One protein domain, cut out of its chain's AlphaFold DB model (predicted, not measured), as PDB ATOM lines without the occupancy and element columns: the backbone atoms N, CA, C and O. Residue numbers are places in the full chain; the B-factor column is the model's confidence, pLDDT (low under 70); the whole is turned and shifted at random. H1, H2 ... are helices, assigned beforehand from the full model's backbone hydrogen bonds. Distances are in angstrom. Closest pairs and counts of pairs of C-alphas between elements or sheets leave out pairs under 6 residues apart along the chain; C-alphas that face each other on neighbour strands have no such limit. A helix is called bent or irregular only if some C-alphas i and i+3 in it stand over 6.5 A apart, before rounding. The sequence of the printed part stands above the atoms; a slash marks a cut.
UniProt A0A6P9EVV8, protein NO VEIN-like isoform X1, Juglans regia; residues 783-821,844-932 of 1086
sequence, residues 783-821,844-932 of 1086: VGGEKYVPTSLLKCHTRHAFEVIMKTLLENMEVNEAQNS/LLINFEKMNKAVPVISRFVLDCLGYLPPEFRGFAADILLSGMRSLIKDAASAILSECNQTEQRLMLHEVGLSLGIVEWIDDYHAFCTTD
ATOM      1  N   VAL A 783      82.650 151.185  45.540       81.69
ATOM      2  CA  VAL A 783      81.955 150.721  46.756       81.69
ATOM      3  C   VAL A 783      81.470 149.263  46.626       81.69
ATOM      4  O   VAL A 783      81.069 148.651  47.612       81.69
ATOM      5  N   GLY A 784      81.582 148.659  45.436       74.75
ATOM      6  CA  GLY A 784      81.227 147.257  45.187       74.75
ATOM      7  C   GLY A 784      79.812 147.048  44.642       74.75
ATOM      8  O   GLY A 784      79.306 145.926  44.682       74.75
ATOM      9  N   GLY A 785      79.186 148.104  44.118       82.94
ATOM     10  CA  GLY A 785      77.896 148.042  43.446       82.94
ATOM     11  C   GLY A 785      76.677 148.334  44.320       82.94
ATOM     12  O   GLY A 785      76.767 148.638  45.510       82.94
ATOM     13  N   GLU A 786      75.514 148.220  43.684       81.50
ATOM     14  CA  GLU A 786      74.179 148.666  44.107       81.50
ATOM     15  C   GLU A 786      73.848 148.434  45.589       81.50
ATOM     16  O   GLU A 786      73.320 149.322  46.255       81.50
ATOM     17  N   LYS A 787      74.201 147.259  46.124       78.25
ATOM     18  CA  LYS A 787      73.902 146.841  47.505       78.25
ATOM     19  C   LYS A 787      74.625 147.649  48.585       78.25
ATOM     20  O   LYS A 787      74.183 147.648  49.731       78.25
ATOM     21  N   TYR A 788      75.765 148.244  48.245       82.25
ATOM     22  CA  TYR A 788      76.687 148.873  49.196       82.25
ATOM     23  C   TYR A 788      76.754 150.397  49.036       82.25
ATOM     24  O   TYR A 788      77.211 151.098  49.937       82.25
ATOM     25  N   VAL A 789      76.295 150.923  47.898       87.50
ATOM     26  CA  VAL A 789      76.279 152.362  47.610       87.50
ATOM     27  C   VAL A 789      75.274 153.071  48.528       87.50
ATOM     28  O   VAL A 789      74.137 152.613  48.649       87.50
ATOM     29  N   PRO A 790      75.629 154.210  49.156       88.69
ATOM     30  CA  PRO A 790      74.745 154.911  50.088       88.69
ATOM     31  C   PRO A 790      73.660 155.715  49.344       88.69
ATOM     32  O   PRO A 790      73.662 156.947  49.333       88.69
ATOM     33  N   THR A 791      72.709 155.018  48.718       89.00
ATOM     34  CA  THR A 791      71.639 155.576  47.866       89.00
ATOM     35  C   THR A 791      70.852 156.702  48.538       89.00
ATOM     36  O   THR A 791      70.673 157.760  47.941       89.00
ATOM     37  N   SER A 792      70.444 156.529  49.798       89.50
ATOM     38  CA  SER A 792      69.737 157.558  50.580       89.50
ATOM     39  C   SER A 792      70.552 158.844  50.763       89.50
ATOM     40  O   SER A 792      69.986 159.937  50.777       89.50
ATOM     41  N   LEU A 793      71.877 158.726  50.887       91.06
ATOM     42  CA  LEU A 793      72.782 159.865  51.030       91.06
ATOM     43  C   LEU A 793      72.974 160.570  49.682       91.06
ATOM     44  O   LEU A 793      72.843 161.788  49.614       91.06
ATOM     45  N   LEU A 794      73.166 159.811  48.596       92.19
ATOM     46  CA  LEU A 794      73.243 160.357  47.236       92.19
ATOM     47  C   LEU A 794      71.954 161.088  46.841       92.19
ATOM     48  O   LEU A 794      72.029 162.228  46.398       92.19
ATOM     49  N   LYS A 795      70.772 160.513  47.105       92.75
ATOM     50  CA  LYS A 795      69.473 161.183  46.900       92.75
ATOM     51  C   LYS A 795      69.353 162.486  47.696       92.75
ATOM     52  O   LYS A 795      68.826 163.475  47.186       92.75
ATOM     53  N   CYS A 796      69.872 162.515  48.926       90.75
ATOM     54  CA  CYS A 796      69.914 163.730  49.740       90.75
ATOM     55  C   CYS A 796      70.853 164.793  49.138       90.75
ATOM     56  O   CYS A 796      70.469 165.960  49.048       90.75
ATOM     57  N   HIS A 797      72.039 164.394  48.668       91.50
ATOM     58  CA  HIS A 797      72.996 165.278  47.998       91.50
ATOM     59  C   HIS A 797      72.478 165.810  46.660       91.50
ATOM     60  O   HIS A 797      72.615 167.000  46.405       91.50
ATOM     61  N   THR A 798      71.822 164.985  45.839       91.12
ATOM     62  CA  THR A 798      71.176 165.428  44.596       91.12
ATOM     63  C   THR A 798      70.081 166.452  44.873       91.12
ATOM     64  O   THR A 798      70.069 167.502  44.236       91.12
ATOM     65  N   ARG A 799      69.194 166.198  45.851       91.69
ATOM     66  CA  ARG A 799      68.216 167.205  46.291       91.69
ATOM     67  C   ARG A 799      68.919 168.502  46.682       91.69
ATOM     68  O   ARG A 799      68.532 169.554  46.192       91.69
ATOM     69  N   HIS A 800      69.949 168.432  47.525       89.19
ATOM     70  CA  HIS A 800      70.643 169.625  48.002       89.19
ATOM     71  C   HIS A 800      71.342 170.398  46.870       89.19
ATOM     72  O   HIS A 800      71.253 171.624  46.805       89.19
ATOM     73  N   ALA A 801      71.972 169.696  45.926       90.56
ATOM     74  CA  ALA A 801      72.548 170.311  44.739       90.56
ATOM     75  C   ALA A 801      71.469 171.015  43.902       90.56
ATOM     76  O   ALA A 801      71.650 172.167  43.520       90.56
ATOM     77  N   PHE A 802      70.313 170.382  43.679       90.50
ATOM     78  CA  PHE A 802      69.207 170.995  42.941       90.50
ATOM     79  C   PHE A 802      68.537 172.154  43.705       90.50
ATOM     80  O   PHE A 802      68.184 173.148  43.076       90.50
ATOM     81  N   GLU A 803      68.439 172.101  45.038       87.69
ATOM     82  CA  GLU A 803      68.005 173.223  45.892       87.69
ATOM     83  C   GLU A 803      68.915 174.445  45.689       87.69
ATOM     84  O   GLU A 803      68.436 175.552  45.428       87.69
ATOM     85  N   VAL A 804      70.237 174.240  45.753       87.12
ATOM     86  CA  VAL A 804      71.241 175.294  45.540       87.12
ATOM     87  C   VAL A 804      71.220 175.794  44.093       87.12
ATOM     88  O   VAL A 804      71.265 177.001  43.861       87.12
ATOM     89  N   ILE A 805      71.076 174.907  43.103       86.69
ATOM     90  CA  ILE A 805      70.989 175.286  41.686       86.69
ATOM     91  C   ILE A 805      69.749 176.143  41.417       86.69
ATOM     92  O   ILE A 805      69.897 177.213  40.821       86.69
ATOM     93  N   MET A 806      68.568 175.724  41.889       83.44
ATOM     94  CA  MET A 806      67.324 176.501  41.795       83.44
ATOM     95  C   MET A 806      67.489 177.872  42.446       83.44
ATOM     96  O   MET A 806      67.202 178.889  41.815       83.44
ATOM     97  N   LYS A 807      68.010 177.915  43.679       84.69
ATOM     98  CA  LYS A 807      68.216 179.161  44.420       84.69
ATOM     99  C   LYS A 807      69.164 180.117  43.690       84.69
ATOM    100  O   LYS A 807      68.801 181.261  43.444       84.69
ATOM    101  N   THR A 808      70.336 179.652  43.265       84.88
ATOM    102  CA  THR A 808      71.303 180.493  42.545       84.88
ATOM    103  C   THR A 808      70.813 180.888  41.144       84.88
ATOM    104  O   THR A 808      71.193 181.941  40.642       84.88
ATOM    105  N   LEU A 809      69.947 180.100  40.489       81.31
ATOM    106  CA  LEU A 809      69.260 180.541  39.264       81.31
ATOM    107  C   LEU A 809      68.253 181.669  39.552       81.31
ATOM    108  O   LEU A 809      68.213 182.639  38.797       81.31
ATOM    109  N   LEU A 810      67.495 181.571  40.649       78.31
ATOM    110  CA  LEU A 810      66.529 182.583  41.090       78.31
ATOM    111  C   LEU A 810      67.224 183.916  41.432       78.31
ATOM    112  O   LEU A 810      66.893 184.952  40.853       78.31
ATOM    113  N   GLU A 811      68.256 183.866  42.281       74.31
ATOM    114  CA  GLU A 811      69.066 185.022  42.704       74.31
ATOM    115  C   GLU A 811      69.757 185.706  41.506       74.31
ATOM    116  O   GLU A 811      69.731 186.931  41.375       74.31
ATOM    117  N   ASN A 812      70.308 184.932  40.562       64.38
ATOM    118  CA  ASN A 812      70.920 185.492  39.352       64.38
ATOM    119  C   ASN A 812      69.905 186.197  38.434       64.38
ATOM    120  O   ASN A 812      70.287 187.119  37.708       64.38
ATOM    121  N   MET A 813      68.622 185.815  38.445       64.50
ATOM    122  CA  MET A 813      67.590 186.551  37.704       64.50
ATOM    123  C   MET A 813      67.202 187.856  38.403       64.50
ATOM    124  O   MET A 813      67.004 188.854  37.717       64.50
ATOM    125  N   GLU A 814      67.190 187.900  39.736       57.88
ATOM    126  CA  GLU A 814      66.950 189.135  40.501       57.88
ATOM    127  C   GLU A 814      68.056 190.178  40.298       57.88
ATOM    128  O   GLU A 814      67.760 191.356  40.095       57.88
ATOM    129  N   VAL A 815      69.327 189.758  40.261       56.59
ATOM    130  CA  VAL A 815      70.450 190.661  39.940       56.59
ATOM    131  C   VAL A 815      70.311 191.231  38.523       56.59
ATOM    132  O   VAL A 815      70.492 192.433  38.321       56.59
ATOM    133  N   ASN A 816      69.923 190.407  37.544       51.91
ATOM    134  CA  ASN A 816      69.682 190.872  36.177       51.91
ATOM    135  C   ASN A 816      68.453 191.796  36.073       51.91
ATOM    136  O   ASN A 816      68.504 192.791  35.352       51.91
ATOM    137  N   GLU A 817      67.367 191.534  36.803       51.69
ATOM    138  CA  GLU A 817      66.213 192.444  36.882       51.69
ATOM    139  C   GLU A 817      66.595 193.784  37.519       51.69
ATOM    140  O   GLU A 817      66.275 194.835  36.961       51.69
ATOM    141  N   ALA A 818      67.354 193.779  38.620       47.91
ATOM    142  CA  ALA A 818      67.854 194.996  39.254       47.91
ATOM    143  C   ALA A 818      68.742 195.810  38.296       47.91
ATOM    144  O   ALA A 818      68.552 197.021  38.143       47.91
ATOM    145  N   GLN A 819      69.662 195.152  37.587       45.19
ATOM    146  CA  GLN A 819      70.594 195.802  36.665       45.19
ATOM    147  C   GLN A 819      69.905 196.315  35.385       45.19
ATOM    148  O   GLN A 819      70.246 197.394  34.896       45.19
ATOM    149  N   ASN A 820      68.864 195.628  34.902       43.28
ATOM    150  CA  ASN A 820      67.987 196.125  33.837       43.28
ATOM    151  C   ASN A 820      67.089 197.286  34.312       43.28
ATOM    152  O   ASN A 820      66.885 198.249  33.568       43.28
ATOM    153  N   SER A 821      66.605 197.259  35.559       47.53
ATOM    154  CA  SER A 821      65.802 198.349  36.137       47.53
ATOM    155  C   SER A 821      66.592 199.658  36.245       47.53
ATOM    156  O   SER A 821      66.044 200.735  36.005       47.53
ATOM    157  N   LEU A 844      54.373 185.489  43.861       54.47
ATOM    158  CA  LEU A 844      54.117 184.107  43.437       54.47
ATOM    159  C   LEU A 844      54.132 183.938  41.907       54.47
ATOM    160  O   LEU A 844      54.675 182.944  41.431       54.47
ATOM    161  N   LEU A 845      53.594 184.889  41.132       53.44
ATOM    162  CA  LEU A 845      53.655 184.864  39.662       53.44
ATOM    163  C   LEU A 845      55.092 185.000  39.138       53.44
ATOM    164  O   LEU A 845      55.508 184.217  38.289       53.44
ATOM    165  N   ILE A 846      55.870 185.939  39.682       58.81
ATOM    166  CA  ILE A 846      57.284 186.136  39.328       58.81
ATOM    167  C   ILE A 846      58.099 184.888  39.690       58.81
ATOM    168  O   ILE A 846      58.902 184.422  38.883       58.81
ATOM    169  N   ASN A 847      57.851 184.286  40.857       62.47
ATOM    170  CA  ASN A 847      58.480 183.022  41.235       62.47
ATOM    171  C   ASN A 847      58.056 181.865  40.315       62.47
ATOM    172  O   ASN A 847      58.897 181.042  39.967       62.47
ATOM    173  N   PHE A 848      56.804 181.817  39.848       63.56
ATOM    174  CA  PHE A 848      56.348 180.820  38.874       63.56
ATOM    175  C   PHE A 848      57.031 180.988  37.505       63.56
ATOM    176  O   PHE A 848      57.561 180.021  36.960       63.56
ATOM    177  N   GLU A 849      57.131 182.212  36.980       63.62
ATOM    178  CA  GLU A 849      57.866 182.488  35.736       63.62
ATOM    179  C   GLU A 849      59.373 182.208  35.841       63.62
ATOM    180  O   GLU A 849      59.987 181.772  34.864       63.62
ATOM    181  N   LYS A 850      59.988 182.452  37.005       68.19
ATOM    182  CA  LYS A 850      61.400 182.122  37.249       68.19
ATOM    183  C   LYS A 850      61.607 180.610  37.406       68.19
ATOM    184  O   LYS A 850      62.547 180.079  36.816       68.19
ATOM    185  N   MET A 851      60.703 179.893  38.085       69.81
ATOM    186  CA  MET A 851      60.714 178.422  38.128       69.81
ATOM    187  C   MET A 851      60.603 177.817  36.724       69.81
ATOM    188  O   MET A 851      61.423 176.974  36.376       69.81
ATOM    189  N   ASN A 852      59.695 178.311  35.877       72.19
ATOM    190  CA  ASN A 852      59.532 177.830  34.495       72.19
ATOM    191  C   ASN A 852      60.793 177.999  33.621       72.19
ATOM    192  O   ASN A 852      60.930 177.314  32.614       72.19
ATOM    193  N   LYS A 853      61.733 178.876  34.003       78.19
ATOM    194  CA  LYS A 853      63.043 179.036  33.342       78.19
ATOM    195  C   LYS A 853      64.148 178.183  33.977       78.19
ATOM    196  O   LYS A 853      65.146 177.906  33.321       78.19
ATOM    197  N   ALA A 854      63.994 177.780  35.238       81.38
ATOM    198  CA  ALA A 854      64.961 176.957  35.964       81.38
ATOM    199  C   ALA A 854      64.708 175.446  35.801       81.38
ATOM    200  O   ALA A 854      65.666 174.676  35.742       81.38
ATOM    201  N   VAL A 855      63.442 175.031  35.659       86.50
ATOM    202  CA  VAL A 855      63.041 173.632  35.424       86.50
ATOM    203  C   VAL A 855      63.748 173.030  34.191       86.50
ATOM    204  O   VAL A 855      64.452 172.041  34.388       86.50
ATOM    205  N   PRO A 856      63.708 173.640  32.982       88.50
ATOM    206  CA  PRO A 856      64.464 173.175  31.810       88.50
ATOM    207  C   PRO A 856      65.958 172.933  32.054       88.50
ATOM    208  O   PRO A 856      66.524 171.970  31.547       88.50
ATOM    209  N   VAL A 857      66.610 173.778  32.861       87.06
ATOM    210  CA  VAL A 857      68.055 173.674  33.134       87.06
ATOM    211  C   VAL A 857      68.372 172.424  33.959       87.06
ATOM    212  O   VAL A 857      69.369 171.755  33.697       87.06
ATOM    213  N   ILE A 858      67.517 172.080  34.929       89.19
ATOM    214  CA  ILE A 858      67.682 170.868  35.745       89.19
ATOM    215  C   ILE A 858      67.250 169.624  34.962       89.19
ATOM    216  O   ILE A 858      67.967 168.627  34.982       89.19
ATOM    217  N   SER A 859      66.157 169.698  34.198       91.25
ATOM    218  CA  SER A 859      65.748 168.648  33.258       91.25
ATOM    219  C   SER A 859      66.870 168.277  32.284       91.25
ATOM    220  O   SER A 859      67.225 167.103  32.170       91.25
ATOM    221  N   ARG A 860      67.494 169.277  31.642       91.25
ATOM    222  CA  ARG A 860      68.641 169.095  30.743       91.25
ATOM    223  C   ARG A 860      69.838 168.479  31.465       91.25
ATOM    224  O   ARG A 860      70.401 167.514  30.968       91.25
ATOM    225  N   PHE A 861      70.180 168.969  32.658       92.75
ATOM    226  CA  PHE A 861      71.255 168.391  33.472       92.75
ATOM    227  C   PHE A 861      71.014 166.903  33.788       92.75
ATOM    228  O   PHE A 861      71.961 166.118  33.754       92.75
ATOM    229  N   VAL A 862      69.770 166.491  34.063       93.25
ATOM    230  CA  VAL A 862      69.426 165.076  34.292       93.25
ATOM    231  C   VAL A 862      69.521 164.258  32.997       93.25
ATOM    232  O   VAL A 862      70.110 163.178  33.027       93.25
ATOM    233  N   LEU A 863      69.022 164.768  31.863       92.50
ATOM    234  CA  LEU A 863      69.177 164.116  30.551       92.50
ATOM    235  C   LEU A 863      70.651 163.898  30.193       92.50
ATOM    236  O   LEU A 863      71.045 162.779  29.863       92.50
ATOM    237  N   ASP A 864      71.464 164.947  30.296       92.56
ATOM    238  CA  ASP A 864      72.879 164.915  29.932       92.56
ATOM    239  C   ASP A 864      73.655 163.955  30.857       92.56
ATOM    240  O   ASP A 864      74.456 163.152  30.378       92.56
ATOM    241  N   CYS A 865      73.361 163.949  32.168       93.25
ATOM    242  CA  CYS A 865      73.896 162.960  33.115       93.25
ATOM    243  C   CYS A 865      73.621 161.511  32.674       93.25
ATOM    244  O   CYS A 865      74.515 160.670  32.756       93.25
ATOM    245  N   LEU A 866      72.395 161.206  32.234       92.50
ATOM    246  CA  LEU A 866      72.005 159.858  31.806       92.50
ATOM    247  C   LEU A 866      72.618 159.479  30.449       92.50
ATOM    248  O   LEU A 866      73.032 158.334  30.270       92.50
ATOM    249  N   GLY A 867      72.747 160.442  29.531       89.25
ATOM    250  CA  GLY A 867      73.364 160.244  28.217       89.25
ATOM    251  C   GLY A 867      74.842 159.842  28.280       89.25
ATOM    252  O   GLY A 867      75.301 159.069  27.439       89.25
ATOM    253  N   TYR A 868      75.583 160.292  29.299       90.94
ATOM    254  CA  TYR A 868      76.977 159.883  29.521       90.94
ATOM    255  C   TYR A 868      77.142 158.483  30.142       90.94
ATOM    256  O   TYR A 868      78.270 157.992  30.225       90.94
ATOM    257  N   LEU A 869      76.065 157.831  30.598       91.19
ATOM    258  CA  LEU A 869      76.140 156.559  31.322       91.19
ATOM    259  C   LEU A 869      75.833 155.340  30.429       91.19
ATOM    260  O   LEU A 869      74.932 155.407  29.584       91.19
ATOM    261  N   PRO A 870      76.527 154.196  30.633       89.94
ATOM    262  CA  PRO A 870      76.205 152.953  29.933       89.94
ATOM    263  C   PRO A 870      74.794 152.474  30.305       89.94
ATOM    264  O   PRO A 870      74.397 152.677  31.460       89.94
ATOM    265  N   PRO A 871      74.059 151.813  29.386       85.25
ATOM    266  CA  PRO A 871      72.642 151.484  29.566       85.25
ATOM    267  C   PRO A 871      72.328 150.826  30.912       85.25
ATOM    268  O   PRO A 871      71.444 151.278  31.640       85.25
ATOM    269  N   GLU A 872      73.138 149.844  31.327       86.31
ATOM    270  CA  GLU A 872      72.928 149.122  32.583       86.31
ATOM    271  C   GLU A 872      72.978 149.983  33.863       86.31
ATOM    272  O   GLU A 872      72.418 149.561  34.870       86.31
ATOM    273  N   PHE A 873      73.572 151.183  33.844       89.88
ATOM    274  CA  PHE A 873      73.625 152.092  35.002       89.88
ATOM    275  C   PHE A 873      72.561 153.196  34.976       89.88
ATOM    276  O   PHE A 873      72.357 153.866  35.993       89.88
ATOM    277  N   ARG A 874      71.864 153.395  33.849       90.44
ATOM    278  CA  ARG A 874      70.916 154.509  33.680       90.44
ATOM    279  C   ARG A 874      69.738 154.426  34.642       90.44
ATOM    280  O   ARG A 874      69.373 155.445  35.214       90.44
ATOM    281  N   GLY A 875      69.201 153.227  34.891       87.88
ATOM    282  CA  GLY A 875      68.132 153.009  35.876       87.88
ATOM    283  C   GLY A 875      68.522 153.468  37.284       87.88
ATOM    284  O   GLY A 875      67.826 154.274  37.897       87.88
ATOM    285  N   PHE A 876      69.686 153.035  37.771       90.69
ATOM    286  CA  PHE A 876      70.192 153.427  39.091       90.69
ATOM    287  C   PHE A 876      70.466 154.938  39.194       90.69
ATOM    288  O   PHE A 876      70.106 155.584  40.179       90.69
ATOM    289  N   ALA A 877      71.076 155.523  38.160       92.62
ATOM    290  CA  ALA A 877      71.341 156.956  38.127       92.62
ATOM    291  C   ALA A 877      70.052 157.787  38.046       92.62
ATOM    292  O   ALA A 877      69.942 158.806  38.728       92.62
ATOM    293  N   ALA A 878      69.057 157.339  37.278       92.00
ATOM    294  CA  ALA A 878      67.764 158.000  37.174       92.00
ATOM    295  C   ALA A 878      66.985 157.940  38.492       92.00
ATOM    296  O   ALA A 878      66.434 158.958  38.887       92.00
ATOM    297  N   ASP A 879      66.994 156.822  39.226       91.94
ATOM    298  CA  ASP A 879      66.383 156.747  40.562       91.94
ATOM    299  C   ASP A 879      66.986 157.783  41.537       91.94
ATOM    300  O   ASP A 879      66.258 158.456  42.271       91.94
ATOM    301  N   ILE A 880      68.307 157.992  41.508       92.88
ATOM    302  CA  ILE A 880      68.969 159.030  42.318       92.88
ATOM    303  C   ILE A 880      68.603 160.441  41.832       92.88
ATOM    304  O   ILE A 880      68.134 161.267  42.623       92.88
ATOM    305  N   LEU A 881      68.786 160.715  40.537       93.75
ATOM    306  CA  LEU A 881      68.600 162.040  39.941       93.75
ATOM    307  C   LEU A 881      67.133 162.498  39.993       93.75
ATOM    308  O   LEU A 881      66.834 163.592  40.479       93.75
ATOM    309  N   LEU A 882      66.202 161.637  39.582       91.62
ATOM    310  CA  LEU A 882      64.765 161.901  39.607       91.62
ATOM    311  C   LEU A 882      64.233 162.004  41.040       91.62
ATOM    312  O   LEU A 882      63.370 162.840  41.291       91.62
ATOM    313  N   SER A 883      64.754 161.231  42.003       89.69
ATOM    314  CA  SER A 883      64.375 161.397  43.416       89.69
ATOM    315  C   SER A 883      64.821 162.746  43.986       89.69
ATOM    316  O   SER A 883      64.111 163.300  44.827       89.69
ATOM    317  N   GLY A 884      65.963 163.284  43.550       86.50
ATOM    318  CA  GLY A 884      66.361 164.652  43.880       86.50
ATOM    319  C   GLY A 884      65.411 165.675  43.254       86.50
ATOM    320  O   GLY A 884      64.873 166.532  43.954       86.50
ATOM    321  N   MET A 885      65.132 165.544  41.955       87.62
ATOM    322  CA  MET A 885      64.290 166.484  41.205       87.62
ATOM    323  C   MET A 885      62.821 166.494  41.669       87.62
ATOM    324  O   MET A 885      62.256 167.569  41.870       87.62
ATOM    325  N   ARG A 886      62.229 165.319  41.937       87.56
ATOM    326  CA  ARG A 886      60.851 165.152  42.451       87.56
ATOM    327  C   ARG A 886      60.608 165.833  43.804       87.56
ATOM    328  O   ARG A 886      59.462 166.096  44.155       87.56
ATOM    329  N   SER A 887      61.661 166.144  44.566       80.38
ATOM    330  CA  SER A 887      61.536 166.890  45.828       80.38
ATOM    331  C   SER A 887      61.319 168.402  45.645       80.38
ATOM    332  O   SER A 887      60.917 169.076  46.592       80.38
ATOM    333  N   LEU A 888      61.545 168.921  44.432       79.62
ATOM    334  CA  LEU A 888      61.437 170.342  44.072       79.62
ATOM    335  C   LEU A 888      60.378 170.595  42.991       79.62
ATOM    336  O   LEU A 888      59.709 171.625  43.001       79.62
ATOM    337  N   ILE A 889      60.234 169.656  42.055       83.06
ATOM    338  CA  ILE A 889      59.397 169.763  40.861       83.06
ATOM    339  C   ILE A 889      58.437 168.575  40.882       83.06
ATOM    340  O   ILE A 889      58.876 167.430  40.848       83.06
ATOM    341  N   LYS A 890      57.126 168.833  40.962       79.31
ATOM    342  CA  LYS A 890      56.114 167.764  41.066       79.31
ATOM    343  C   LYS A 890      56.124 166.873  39.827       79.31
ATOM    344  O   LYS A 890      56.295 165.663  39.931       79.31
ATOM    345  N   ASP A 891      56.044 167.502  38.663       83.94
ATOM    346  CA  ASP A 891      55.914 166.849  37.360       83.94
ATOM    347  C   ASP A 891      57.297 166.555  36.740       83.94
ATOM    348  O   ASP A 891      57.512 166.711  35.540       83.94
ATOM    349  N   ALA A 892      58.279 166.182  37.576       87.19
ATOM    350  CA  ALA A 892      59.693 166.095  37.195       87.19
ATOM    351  C   ALA A 892      59.967 165.138  36.024       87.19
ATOM    352  O   ALA A 892      60.799 165.448  35.178       87.19
ATOM    353  N   ALA A 893      59.270 164.000  35.947       88.19
ATOM    354  CA  ALA A 893      59.449 163.052  34.848       88.19
ATOM    355  C   ALA A 893      58.966 163.648  33.514       88.19
ATOM    356  O   ALA A 893      59.704 163.626  32.529       88.19
ATOM    357  N   SER A 894      57.782 164.266  33.500       89.25
ATOM    358  CA  SER A 894      57.242 164.985  32.339       89.25
ATOM    359  C   SER A 894      58.127 166.167  31.931       89.25
ATOM    360  O   SER A 894      58.350 166.388  30.745       89.25
ATOM    361  N   ALA A 895      58.682 166.893  32.907       88.62
ATOM    362  CA  ALA A 895      59.588 168.016  32.675       88.62
ATOM    363  C   ALA A 895      60.964 167.597  32.121       88.62
ATOM    364  O   ALA A 895      61.612 168.394  31.444       88.62
ATOM    365  N   ILE A 896      61.431 166.377  32.414       91.44
ATOM    366  CA  ILE A 896      62.615 165.774  31.780       91.44
ATOM    367  C   ILE A 896      62.279 165.367  30.340       91.44
ATOM    368  O   ILE A 896      63.012 165.712  29.418       91.44
ATOM    369  N   LEU A 897      61.142 164.695  30.141       89.38
ATOM    370  CA  LEU A 897      60.674 164.232  28.832       89.38
ATOM    371  C   LEU A 897      60.463 165.388  27.835       89.38
ATOM    372  O   LEU A 897      60.821 165.263  26.666       89.38
ATOM    373  N   SER A 898      59.955 166.537  28.293       87.75
ATOM    374  CA  SER A 898      59.772 167.731  27.454       87.75
ATOM    375  C   SER A 898      61.075 168.373  26.956       87.75
ATOM    376  O   SER A 898      61.023 169.215  26.067       87.75
ATOM    377  N   GLU A 899      62.231 167.992  27.507       90.25
ATOM    378  CA  GLU A 899      63.555 168.448  27.063       90.25
ATOM    379  C   GLU A 899      64.261 167.433  26.134       90.25
ATOM    380  O   GLU A 899      65.402 167.657  25.726       90.25
ATOM    381  N   CYS A 900      63.631 166.315  25.757       88.62
ATOM    382  CA  CYS A 900      64.214 165.382  24.787       88.62
ATOM    383  C   CYS A 900      64.263 166.006  23.381       88.62
ATOM    384  O   CYS A 900      63.249 166.102  22.693       88.62
ATOM    385  N   ASN A 901      65.463 166.373  22.919       84.06
ATOM    386  CA  ASN A 901      65.674 166.999  21.604       84.06
ATOM    387  C   ASN A 901      65.967 165.973  20.494       84.06
ATOM    388  O   ASN A 901      66.063 166.340  19.323       84.06
ATOM    389  N   GLN A 902      66.190 164.709  20.858       82.69
ATOM    390  CA  GLN A 902      66.637 163.635  19.970       82.69
ATOM    391  C   GLN A 902      65.893 162.337  20.297       82.69
ATOM    392  O   GLN A 902      65.653 162.038  21.468       82.69
ATOM    393  N   THR A 903      65.599 161.525  19.279       85.62
ATOM    394  CA  THR A 903      64.935 160.222  19.448       85.62
ATOM    395  C   THR A 903      65.726 159.295  20.374       85.62
ATOM    396  O   THR A 903      65.136 158.652  21.233       85.62
ATOM    397  N   GLU A 904      67.061 159.306  20.295       84.69
ATOM    398  CA  GLU A 904      67.951 158.552  21.194       84.69
ATOM    399  C   GLU A 904      67.741 158.907  22.677       84.69
ATOM    400  O   GLU A 904      67.659 158.019  23.522       84.69
ATOM    401  N   GLN A 905      67.585 160.199  22.999       87.56
ATOM    402  CA  GLN A 905      67.310 160.660  24.368       87.56
ATOM    403  C   GLN A 905      65.933 160.190  24.854       87.56
ATOM    404  O   GLN A 905      65.769 159.878  26.029       87.56
ATOM    405  N   ARG A 906      64.940 160.134  23.957       88.25
ATOM    406  CA  ARG A 906      63.572 159.703  24.269       88.25
ATOM    407  C   ARG A 906      63.493 158.185  24.481       88.25
ATOM    408  O   ARG A 906      63.003 157.755  25.518       88.25
ATOM    409  N   LEU A 907      64.094 157.395  23.589       86.12
ATOM    410  CA  LEU A 907      64.225 155.937  23.728       86.12
ATOM    411  C   LEU A 907      65.007 155.545  24.995       86.12
ATOM    412  O   LEU A 907      64.645 154.588  25.675       86.12
ATOM    413  N   MET A 908      66.033 156.319  25.367       91.62
ATOM    414  CA  MET A 908      66.744 156.157  26.639       91.62
ATOM    415  C   MET A 908      65.823 156.365  27.856       91.62
ATOM    416  O   MET A 908      65.916 155.616  28.828       91.62
ATOM    417  N   LEU A 909      64.919 157.355  27.825       89.62
ATOM    418  CA  LEU A 909      63.914 157.514  28.884       89.62
ATOM    419  C   LEU A 909      62.871 156.393  28.873       89.62
ATOM    420  O   LEU A 909      62.406 156.017  29.943       89.62
ATOM    421  N   HIS A 910      62.520 155.834  27.713       90.38
ATOM    422  CA  HIS A 910      61.614 154.683  27.625       90.38
ATOM    423  C   HIS A 910      62.235 153.428  28.260       90.38
ATOM    424  O   HIS A 910      61.604 152.814  29.118       90.38
ATOM    425  N   GLU A 911      63.493 153.105  27.930       86.38
ATOM    426  CA  GLU A 911      64.283 152.018  28.545       86.38
ATOM    427  C   GLU A 911      64.285 152.131  30.082       86.38
ATOM    428  O   GLU A 911      63.953 151.187  30.808       86.38
ATOM    429  N   VAL A 912      64.624 153.318  30.587       88.06
ATOM    430  CA  VAL A 912      64.679 153.606  32.026       88.06
ATOM    431  C   VAL A 912      63.280 153.641  32.652       88.06
ATOM    432  O   VAL A 912      63.105 153.190  33.782       88.06
ATOM    433  N   GLY A 913      62.277 154.145  31.934       85.94
ATOM    434  CA  GLY A 913      60.901 154.282  32.401       85.94
ATOM    435  C   GLY A 913      60.232 152.935  32.624       85.94
ATOM    436  O   GLY A 913      59.683 152.707  33.700       85.94
ATOM    437  N   LEU A 914      60.382 152.019  31.662       84.56
ATOM    438  CA  LEU A 914      59.992 150.613  31.785       84.56
ATOM    439  C   LEU A 914      60.738 149.925  32.943       84.56
ATOM    440  O   LEU A 914      60.126 149.191  33.715       84.56
ATOM    441  N   SER A 915      62.033 150.217  33.118       80.12
ATOM    442  CA  SER A 915      62.860 149.641  34.193       80.12
ATOM    443  C   SER A 915      62.504 150.135  35.605       80.12
ATOM    444  O   SER A 915      62.721 149.412  36.576       80.12
ATOM    445  N   LEU A 916      61.994 151.365  35.744       85.56
ATOM    446  CA  LEU A 916      61.683 152.006  37.032       85.56
ATOM    447  C   LEU A 916      60.177 152.146  37.324       85.56
ATOM    448  O   LEU A 916      59.812 152.637  38.393       85.56
ATOM    449  N   GLY A 917      59.297 151.756  36.396       85.88
ATOM    450  CA  GLY A 917      57.848 151.941  36.527       85.88
ATOM    451  C   GLY A 917      57.403 153.410  36.466       85.88
ATOM    452  O   GLY A 917      56.462 153.800  37.158       85.88
ATOM    453  N   ILE A 918      58.096 154.248  35.688       89.06
ATOM    454  CA  ILE A 918      57.781 155.680  35.548       89.06
ATOM    455  C   ILE A 918      56.679 155.832  34.498       89.06
ATOM    456  O   ILE A 918      56.948 155.861  33.298       89.06
ATOM    457  N   VAL A 919      55.435 155.916  34.976       88.12
ATOM    458  CA  VAL A 919      54.209 156.001  34.163       88.12
ATOM    459  C   VAL A 919      54.319 157.098  33.103       88.12
ATOM    460  O   VAL A 919      54.031 156.854  31.940       88.12
ATOM    461  N   GLU A 920      54.855 158.262  33.471       90.88
ATOM    462  CA  GLU A 920      55.006 159.422  32.585       90.88
ATOM    463  C   GLU A 920      55.916 159.156  31.362       90.88
ATOM    464  O   GLU A 920      55.820 159.860  30.361       90.88
ATOM    465  N   TRP A 921      56.807 158.158  31.433       92.69
ATOM    466  CA  TRP A 921      57.684 157.733  30.329       92.69
ATOM    467  C   TRP A 921      57.171 156.463  29.627       92.69
ATOM    468  O   TRP A 921      57.485 156.243  28.461       92.69
ATOM    469  N   ILE A 922      56.356 155.650  30.307       88.94
ATOM    470  CA  ILE A 922      55.702 154.456  29.747       88.94
ATOM    471  C   ILE A 922      54.507 154.851  28.863       88.94
ATOM    472  O   ILE A 922      54.368 154.335  27.756       88.94
ATOM    473  N   ASP A 923      53.689 155.813  29.296       89.44
ATOM    474  CA  ASP A 923      52.586 156.360  28.496       89.44
ATOM    475  C   ASP A 923      53.115 157.015  27.206       89.44
ATOM    476  O   ASP A 923      52.544 156.846  26.126       89.44
ATOM    477  N   ASP A 924      54.253 157.710  27.300       90.06
ATOM    478  CA  ASP A 924      54.935 158.313  26.154       90.06
ATOM    479  C   ASP A 924      55.545 157.268  25.203       90.06
ATOM    480  O   ASP A 924      55.454 157.432  23.987       90.06
ATOM    481  N   TYR A 925      56.101 156.172  25.735       87.62
ATOM    482  CA  TYR A 925      56.539 155.017  24.944       87.62
ATOM    483  C   TYR A 925      55.370 154.396  24.168       87.62
ATOM    484  O   TYR A 925      55.471 154.178  22.962       87.62
ATOM    485  N   HIS A 926      54.225 154.176  24.819       83.62
ATOM    486  CA  HIS A 926      53.041 153.647  24.145       83.62
ATOM    487  C   HIS A 926      52.512 154.604  23.064       83.62
ATOM    488  O   HIS A 926      52.205 154.151  21.961       83.62
ATOM    489  N   ALA A 927      52.480 155.915  23.324       85.38
ATOM    490  CA  ALA A 927      52.113 156.918  22.323       85.38
ATOM    491  C   ALA A 927      53.094 156.950  21.131       85.38
ATOM    492  O   ALA A 927      52.668 157.034  19.974       85.38
ATOM    493  N   PHE A 928      54.398 156.824  21.399       84.12
ATOM    494  CA  PHE A 928      55.450 156.735  20.387       84.12
ATOM    495  C   PHE A 928      55.241 155.505  19.486       84.12
ATOM    496  O   PHE A 928      55.044 155.659  18.281       84.12
ATOM    497  N   CYS A 929      55.123 154.305  20.064       77.88
ATOM    498  CA  CYS A 929      54.899 153.065  19.311       77.88
ATOM    499  C   CYS A 929      53.577 153.038  18.521       77.88
ATOM    500  O   CYS A 929      53.509 152.396  17.476       77.88
ATOM    501  N   THR A 930      52.523 153.735  18.969       73.12
ATOM    502  CA  THR A 930      51.286 153.865  18.168       73.12
ATOM    503  C   THR A 930      51.413 154.812  16.971       73.12
ATOM    504  O   THR A 930      50.549 154.787  16.098       73.12
ATOM    505  N   THR A 931      52.470 155.630  16.908       60.62
ATOM    506  CA  THR A 931      52.703 156.589  15.816       60.62
ATOM    507  C   THR A 931      53.455 155.947  14.643       60.62
ATOM    508  O   THR A 931      53.072 156.152  13.493       60.62
ATOM    509  N   ASP A 932      54.456 155.099  14.912       49.56
ATOM    510  CA  ASP A 932      55.281 154.446  13.873       49.56
ATOM    511  C   ASP A 932      54.491 153.491  12.950       49.56
ATOM    512  O   ASP A 932      54.929 153.169  11.847       49.56
TER     513      ASP A 932
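What this domain is: This is residues 783 to 821 and 844 to 932 of the 1086 residues of the protein "protein NO VEIN-like isoform X1" of Juglans regia (UniProt A0A6P9EVV8). Two long helices, H1 and H2, cross as an X; the shorter H3 packs into one fork of that X, touching both, and H4, H5 and H6 gather on the side of the H2 and H3 hairpin away from H1. H1 is the longest helix, and its last residues, 815 to 821, stick out free of the rest. The 128 printed residues hold six named helices, H1 to H6 in chain order, and no named strand: the class is all helix. The whole is flat and only just compact, close to loose, with a radius of gyration of the C-alphas of 16.3 A and spans of 49 by 43 by 23 A.

Where its parts are: Find C-alpha 791 at (71.639, 155.576, 47.866); from there H1 runs through residues 791 to 821, 44.7 A, to C-alpha 821 at (65.802, 198.349, 36.137). H2, residues 844 to 867, runs 34.2 A with a kink of 29 degrees near residue 851; it is neither bent nor irregular, but only just: C-alphas 853 and 856 are 6.2 A apart. H3, residues 871 to 885, 20.7 A, is only just irregular, with C-alphas 872 and 875 7.0 A apart. Then come H4, residues 892 to 897, 8.6 A; H5, residues 903 to 916, 19.7 A; and H6, residues 919 to 931, 18.4 A, ending at C-alpha 931 at (52.703, 156.589, 15.816).

How they stand to each other: Look first at the C-alphas of Met 806 and Ala 854, 6.3 A apart: here H1 touches H2, opposite ways at a steep tilt of 48 degrees. Nearer its start, H1 touches H3 with residues 791 to 802 alone, closest at the C-alphas of Arg 799 and Gly 884, 4.0 A. H2 and H3 are the hubs, touching four helices each, and form a helical hairpin at a shallow tilt of 17 degrees, closest at the C-alphas of Leu 866 and Arg 874, 5.8 A. H4 touches H2 at the C-alphas of Ser 859 and Ile 896, 4.5 A. H5 touches H3 about perpendicular, at 80 degrees, closest at the C-alphas of Gly 875 and Val 912, 5.2 A. H6 touches H5 at the C-alphas of Gly 913 and Trp 921, 5.2 A, and is apart from H1, H2 and H3. Every backbone O i to N i+4 pair is within hydrogen-bond range in H1, H4 and H5; the counts are 18 of 20 in H2, 9 of 11 in H3 and 8 of 9 in H6.

The domain as a whole: The two farthest C-alphas, of Gly 784 and Ser 821, are 54.1 A apart. Residues 822 to 843 are not printed; C-alphas 821 and 844 are 19.8 A apart across the cut. Of the links printed whole, none is long. Mean pLDDT of the printed part is 82.4, with residues 812 to 821, 844 to 851 and 931 to 932 under 70.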